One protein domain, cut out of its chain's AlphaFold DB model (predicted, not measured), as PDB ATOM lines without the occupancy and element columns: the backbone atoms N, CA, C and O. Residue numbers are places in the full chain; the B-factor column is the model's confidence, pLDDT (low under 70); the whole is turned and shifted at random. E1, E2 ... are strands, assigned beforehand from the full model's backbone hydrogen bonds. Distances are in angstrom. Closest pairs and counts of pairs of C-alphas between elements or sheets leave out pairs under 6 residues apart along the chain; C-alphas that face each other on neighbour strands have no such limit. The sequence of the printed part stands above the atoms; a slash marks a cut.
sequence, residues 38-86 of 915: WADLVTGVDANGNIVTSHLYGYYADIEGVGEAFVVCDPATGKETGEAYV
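AT A GLANCE: This is residues 38 to 86 of the 915 residues of an uncharacterized protein of Moorella sp. E306M (UniProt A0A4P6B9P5). A four-strand antiparallel sheet is curled like part of a barrel and bent into two arms, E1 with residues 51 to 57 of E2, and residues 58 to 63 of E2 with E3, which has E4 on its other side. E2 bends by 100 degrees at residue 57. The printed part has 49 residues, four named strands and no named helix, class all strand; E1 E2 E3 E4 form a meander, each the antiparallel neighbour of the one before. It is only just loose, close to compact, with a radius of gyration of the C-alphas of 12.0 A, and spans 33 by 31 by 16 A.

IN THESE COORDINATES: E1, residues 38 to 45, begins at C-alpha 38 (-48.437, -45.350, 23.012) and is 20.5 A long. E2, residues 51 to 63, measures 24.2 A, E3, residues 67 to 73, 19.0 A. E4, residues 80 to 85, ends at C-alpha 85 (-38.862, -36.932, 26.156).

HOW THE PARTS SIT: Within hydrogen-bond range are N 41 and O 54 in hairpin E1 and E2, 2.9 A; N 61 and O 69 in hairpin E2 and E3, 2.8 A; N 72 and O 83 in hairpin E3 and E4, 2.9 A.

THE WHOLE: The farthest C-alphas, Asn 48 and Thr 77, are 35.0 A apart. The printed part has no cut and no long link. Residues 45 to 49 and 64 to 66 have pLDDT under 70.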
ATOM      1  N   TRP A  38     -48.372 -46.528  23.868       89.31
ATOM      2  CA  TRP A  38     -48.437 -45.350  23.012       89.31
ATOM      3  C   TRP A  38     -48.797 -44.114  23.841       89.31
ATOM      4  O   TRP A  38     -49.717 -44.171  24.660       89.31
ATOM      5  N   ALA A  39     -48.088 -43.007  23.628       85.38
ATOM      6  CA  ALA A  39     -48.322 -41.730  24.296       85.38
ATOM      7  C   ALA A  39     -48.212 -40.556  23.311       85.38
ATOM      8  O   ALA A  39     -47.334 -40.529  22.449       85.38
ATOM      9  N   ASP A  40     -49.084 -39.561  23.476       84.31
ATOM     10  CA  ASP A  40     -49.003 -38.281  22.771       84.31
ATOM     11  C   ASP A  40     -48.109 -37.317  23.553       84.31
ATOM     12  O   ASP A  40     -48.448 -36.897  24.662       84.31
ATOM     13  N   LEU A  41     -46.963 -36.955  22.976       80.94
ATOM     14  CA  LEU A  41     -45.956 -36.123  23.632       80.94
ATOM     15  C   LEU A  41     -45.616 -34.896  22.801       80.94
ATOM     16  O   LEU A  41     -45.520 -34.955  21.578       80.94
ATOM     17  N   VAL A  42     -45.401 -33.771  23.480       77.06
ATOM     18  CA  VAL A  42     -44.914 -32.548  22.843       77.06
ATOM     19  C   VAL A  42     -43.448 -32.750  22.463       77.06
ATOM     20  O   VAL A  42     -42.574 -32.737  23.326       77.06
ATOM     21  N   THR A  43     -43.182 -32.932  21.171       76.06
ATOM     22  CA  THR A  43     -41.833 -33.187  20.645       76.06
ATOM     23  C   THR A  43     -41.151 -31.935  20.104       76.06
ATOM     24  O   THR A  43     -39.948 -31.957  19.847       76.06
ATOM     25  N   GLY A  44     -41.880 -30.827  19.938       72.31
ATOM     26  CA  GLY A  44     -41.292 -29.575  19.473       72.31
ATOM     27  C   GLY A  44     -42.288 -28.444  19.249       72.31
ATOM     28  O   GLY A  44     -43.402 -28.436  19.771       72.31
ATOM     29  N   VAL A  45     -41.852 -27.468  18.454       68.38
ATOM     30  CA  VAL A  45     -42.626 -26.292  18.043       68.38
ATOM     31  C   VAL A  45     -42.409 -26.079  16.545       68.38
ATOM     32  O   VAL A  45     -41.273 -26.180  16.073       68.38
ATOM     33  N   ASP A  46     -43.476 -25.804  15.794       68.38
ATOM     34  CA  ASP A  46     -43.407 -25.580  14.348       68.38
ATOM     35  C   ASP A  46     -42.748 -24.228  13.991       68.38
ATOM     36  O   ASP A  46     -42.392 -23.413  14.848       68.38
ATOM     37  N   ALA A  47     -42.589 -23.960  12.692       55.81
ATOM     38  CA  ALA A  47     -41.993 -22.714  12.202       55.81
ATOM     39  C   ALA A  47     -42.799 -21.440  12.546       55.81
ATOM     40  O   ALA A  47     -42.268 -20.337  12.396       55.81
ATOM     41  N   ASN A  48     -44.049 -21.580  13.000       62.38
ATOM     42  CA  ASN A  48     -44.968 -20.492  13.338       62.38
ATOM     43  C   ASN A  48     -45.119 -20.283  14.858       62.38
ATOM     44  O   ASN A  48     -45.757 -19.316  15.268       62.38
ATOM     45  N   GLY A  49     -44.535 -21.154  15.690       60.81
ATOM     46  CA  GLY A  49     -44.660 -21.095  17.149       60.81
ATOM     47  C   GLY A  49     -45.739 -22.010  17.744       60.81
ATOM     48  O   GLY A  49     -45.985 -21.931  18.947       60.81
ATOM     49  N   ASN A  50     -46.371 -22.880  16.951       72.44
ATOM     50  CA  ASN A  50     -47.378 -23.826  17.439       72.44
ATOM     51  C   ASN A  50     -46.721 -25.073  18.042       72.44
ATOM     52  O   ASN A  50     -45.752 -25.596  17.497       72.44
ATOM     53  N   ILE A  51     -47.286 -25.584  19.134       72.31
ATOM     54  CA  ILE A  51     -46.846 -26.829  19.776       72.31
ATOM     55  C   ILE A  51     -47.070 -28.016  18.828       72.31
ATOM     56  O   ILE A  51     -48.175 -28.203  18.319       72.31
ATOM     57  N   VAL A  52     -46.030 -28.827  18.619       75.69
ATOM     58  CA  VAL A  52     -46.092 -30.077  17.850       75.69
ATOM     59  C   VAL A  52     -46.138 -31.251  18.821       75.69
ATOM     60  O   VAL A  52     -45.212 -31.450  19.609       75.69
ATOM     61  N   THR A  53     -47.208 -32.035  18.730       82.31
ATOM     62  CA  THR A  53     -47.402 -33.273  19.489       82.31
ATOM     63  C   THR A  53     -47.226 -34.465  18.552       82.31
ATOM     64  O   THR A  53     -47.810 -34.473  17.469       82.31
ATOM     65  N   SER A  54     -46.436 -35.462  18.956       84.44
ATOM     66  CA  SER A  54     -46.235 -36.712  18.212       84.44
ATOM     67  C   SER A  54     -46.716 -37.908  19.026       84.44
ATOM     68  O   SER A  54     -46.528 -37.948  20.241       84.44
ATOM     69  N   HIS A  55     -47.290 -38.892  18.336       89.62
ATOM     70  CA  HIS A  55     -47.722 -40.158  18.918       89.62
ATOM     71  C   HIS A  55     -46.551 -41.149  18.902       89.62
ATOM     72  O   HIS A  55     -46.103 -41.556  17.828       89.62
ATOM     73  N   LEU A  56     -46.023 -41.500  20.074       87.94
ATOM     74  CA  LEU A  56     -44.785 -42.271  20.229       87.94
ATOM     75  C   LEU A  56     -45.022 -43.546  21.039       87.94
ATOM     76  O   LEU A  56     -45.808 -43.548  21.984       87.94
ATOM     77  N   TYR A  57     -44.320 -44.622  20.686       89.31
ATOM     78  CA  TYR A  57     -44.317 -45.877  21.438       89.31
ATOM     79  C   TYR A  57     -43.102 -45.921  22.359       89.31
ATOM     80  O   TYR A  57     -41.995 -45.595  21.934       89.31
ATOM     81  N   GLY A  58     -43.294 -46.298  23.619       90.44
ATOM     82  CA  GLY A  58     -42.236 -46.203  24.622       90.44
ATOM     83  C   GLY A  58     -42.746 -46.398  26.042       90.44
ATOM     84  O   GLY A  58     -43.908 -46.749  26.249       90.44
ATOM     85  N   TYR A  59     -41.894 -46.176  27.035       89.19
ATOM     86  CA  TYR A  59     -42.259 -46.328  28.444       89.19
ATOM     87  C   TYR A  59     -41.690 -45.197  29.307       89.19
ATOM     88  O   TYR A  59     -40.708 -44.557  28.943       89.19
ATOM     89  N   TYR A  60     -42.312 -44.947  30.460       86.12
ATOM     90  CA  TYR A  60     -41.811 -43.967  31.423       86.12
ATOM     91  C   TYR A  60     -40.721 -44.582  32.307       86.12
ATOM     92  O   TYR A  60     -40.926 -45.638  32.909       86.12
ATOM     93  N   ALA A  61     -39.577 -43.909  32.379       84.00
ATOM     94  CA  ALA A  61     -38.446 -44.213  33.242       84.00
ATOM     95  C   ALA A  61     -38.156 -42.995  34.131       84.00
ATOM     96  O   ALA A  61     -38.111 -41.869  33.640       84.00
ATOM     97  N   ASP A  62     -37.956 -43.206  35.429       79.19
ATOM     98  CA  ASP A  62     -37.613 -42.123  36.354       79.19
ATOM     99  C   ASP A  62     -36.115 -41.793  36.246       79.19
ATOM    100  O   ASP A  62     -35.269 -42.680  36.405       79.19
ATOM    101  N   ILE A  63     -35.778 -40.538  35.933       73.50
ATOM    102  CA  ILE A  63     -34.393 -40.070  35.799       73.50
ATOM    103  C   ILE A  63     -34.021 -39.251  37.035       73.50
ATOM    104  O   ILE A  63     -34.574 -38.176  37.288       73.50
ATOM    105  N   GLU A  64     -33.025 -39.738  37.778       60.47
ATOM    106  CA  GLU A  64     -32.538 -39.114  39.008       60.47
ATOM    107  C   GLU A  64     -32.178 -37.631  38.786       60.47
ATOM    108  O   GLU A  64     -31.307 -37.280  37.989       60.47
ATOM    109  N   GLY A  65     -32.887 -36.742  39.490       61.44
ATOM    110  CA  GLY A  65     -32.703 -35.288  39.418       61.44
ATOM    111  C   GLY A  65     -33.494 -34.553  38.326       61.44
ATOM    112  O   GLY A  65     -33.476 -33.321  38.324       61.44
ATOM    113  N   VAL A  66     -34.205 -35.257  37.434       58.00
ATOM    114  CA  VAL A  66     -35.002 -34.654  36.340       58.00
ATOM    115  C   VAL A  66     -36.481 -35.076  36.380       58.00
ATOM    116  O   VAL A  66     -37.338 -34.292  35.971       58.00
ATOM    117  N   GLY A  67     -36.789 -36.250  36.942       72.75
ATOM    118  CA  GLY A  67     -38.136 -36.827  37.029       72.75
ATOM    119  C   GLY A  67     -38.426 -37.829  35.906       72.75
ATOM    120  O   GLY A  67     -37.516 -38.266  35.201       72.75
ATOM    121  N   GLU A  68     -39.701 -38.185  35.726       77.12
ATOM    122  CA  GLU A  68     -40.122 -39.153  34.706       77.12
ATOM    123  C   GLU A  68     -39.817 -38.659  33.280       77.12
ATOM    124  O   GLU A  68     -40.235 -37.576  32.866       77.12
ATOM    125  N   ALA A  69     -39.140 -39.496  32.496       81.50
ATOM    126  CA  ALA A  69     -38.915 -39.319  31.068       81.50
ATOM    127  C   ALA A  69     -39.523 -40.492  30.292       81.50
ATOM    128  O   ALA A  69     -39.450 -41.641  30.717       81.50
ATOM    129  N   PHE A  70     -40.110 -40.219  29.131       87.50
ATOM    130  CA  PHE A  70     -40.620 -41.242  28.226       87.50
ATOM    131  C   PHE A  70     -39.525 -41.668  27.248       87.50
ATOM    132  O   PHE A  70     -39.132 -40.878  26.388       87.50
ATOM    133  N   VAL A  71     -39.035 -42.898  27.384       86.19
ATOM    134  CA  VAL A  71     -38.021 -43.506  26.512       86.19
ATOM    135  C   VAL A  71     -38.717 -44.131  25.307       86.19
ATOM    136  O   VAL A  71     -39.618 -44.953  25.473       86.19
ATOM    137  N   VAL A  72     -38.316 -43.736  24.098       87.69
ATOM    138  CA  VAL A  72     -38.935 -44.191  22.846       87.69
ATOM    139  C   VAL A  72     -38.381 -45.551  22.435       87.69
ATOM    140  O   VAL A  72     -37.172 -45.792  22.472       87.69
ATOM    141  N   CYS A  73     -39.271 -46.432  21.988       86.81
ATOM    142  CA  CYS A  73     -38.947 -47.751  21.463       86.81
ATOM    143  C   CYS A  73     -39.461 -47.909  20.026       86.81
ATOM    144  O   CYS A  73     -40.546 -47.442  19.683       86.81
ATOM    145  N   ASP A  74     -38.721 -48.643  19.198       83.81
ATOM    146  CA  ASP A  74     -39.197 -49.103  17.894       83.81
ATOM    147  C   ASP A  74     -40.402 -50.050  18.094       83.81
ATOM    148  O   ASP A  74     -40.248 -51.109  18.713       83.81
ATOM    149  N   PRO A  75     -41.602 -49.722  17.574       84.56
ATOM    150  CA  PRO A  75     -42.801 -50.534  17.769       84.56
ATOM    151  C   PRO A  75     -42.741 -51.907  17.082       84.56
ATOM    152  O   PRO A  75     -43.532 -52.782  17.434       84.56
ATOM    153  N   ALA A  76     -41.828 -52.127  16.128       77.19
ATOM    154  CA  ALA A  76     -41.654 -53.423  15.472       77.19
ATOM    155  C   ALA A  76     -40.731 -54.375  16.253       77.19
ATOM    156  O   ALA A  76     -40.925 -55.590  16.194       77.19
ATOM    157  N   THR A  77     -39.730 -53.851  16.972       82.31
ATOM    158  CA  THR A  77     -38.714 -54.671  17.666       82.31
ATOM    159  C   THR A  77     -38.734 -54.560  19.190       82.31
ATOM    160  O   THR A  77     -38.091 -55.371  19.858       82.31
ATOM    161  N   GLY A  78     -39.454 -53.584  19.751       79.31
ATOM    162  CA  GLY A  78     -39.521 -53.314  21.191       79.31
ATOM    163  C   GLY A  78     -38.232 -52.745  21.793       79.31
ATOM    164  O   GLY A  78     -38.135 -52.646  23.012       79.31
ATOM    165  N   LYS A  79     -37.238 -52.391  20.969       83.50
ATOM    166  CA  LYS A  79     -35.942 -51.865  21.420       83.50
ATOM    167  C   LYS A  79     -35.952 -50.346  21.486       83.50
ATOM    168  O   LYS A  79     -36.543 -49.700  20.626       83.50
ATOM    169  N   GLU A  80     -35.256 -49.789  22.468       84.81
ATOM    170  CA  GLU A  80     -35.040 -48.346  22.600       84.81
ATOM    171  C   GLU A  80     -34.394 -47.753  21.336       84.81
ATOM    172  O   GLU A  80     -33.449 -48.325  20.784       84.81
ATOM    173  N   THR A  81     -34.887 -46.599  20.884       82.81
ATOM    174  CA  THR A  81     -34.325 -45.869  19.730       82.81
ATOM    175  C   THR A  81     -33.144 -44.974  20.114       82.81
ATOM    176  O   THR A  81     -32.424 -44.500  19.238       82.81
ATOM    177  N   GLY A  82     -32.945 -44.738  21.416       77.19
ATOM    178  CA  GLY A  82     -32.008 -43.748  21.958       77.19
ATOM    179  C   GLY A  82     -32.611 -42.351  22.153       77.19
ATOM    180  O   GLY A  82     -31.908 -41.450  22.606       77.19
ATOM    181  N   GLU A  83     -33.897 -42.156  21.843       79.12
ATOM    182  CA  GLU A  83     -34.619 -40.899  22.073       79.12
ATOM    183  C   GLU A  83     -35.449 -40.958  23.366       79.12
ATOM    184  O   GLU A  83     -36.061 -41.980  23.683       79.12
ATOM    185  N   ALA A  84     -35.505 -39.848  24.108       79.75
ATOM    186  CA  ALA A  84     -36.345 -39.719  25.297       79.75
ATOM    187  C   ALA A  84     -36.908 -38.297  25.453       79.75
ATOM    188  O   ALA A  84     -36.243 -37.312  25.124       79.75
ATOM    189  N   TYR A  85     -38.125 -38.190  25.991       79.62
ATOM    190  CA  TYR A  85     -38.862 -36.932  26.156       79.62
ATOM    191  C   TYR A  85     -39.315 -36.743  27.607       79.62
ATOM    192  O   TYR A  85     -39.979 -37.611  28.161       79.62
ATOM    193  N   VAL A  86     -39.013 -35.594  28.219       75.19
ATOM    194  CA  VAL A  86     -39.455 -35.263  29.588       75.19
ATOM    195  C   VAL A  86     -40.802 -34.522  29.530       75.19
ATOM    196  O   VAL A  86     -40.838 -33.381  29.051       75.19
TER     197      VAL A  86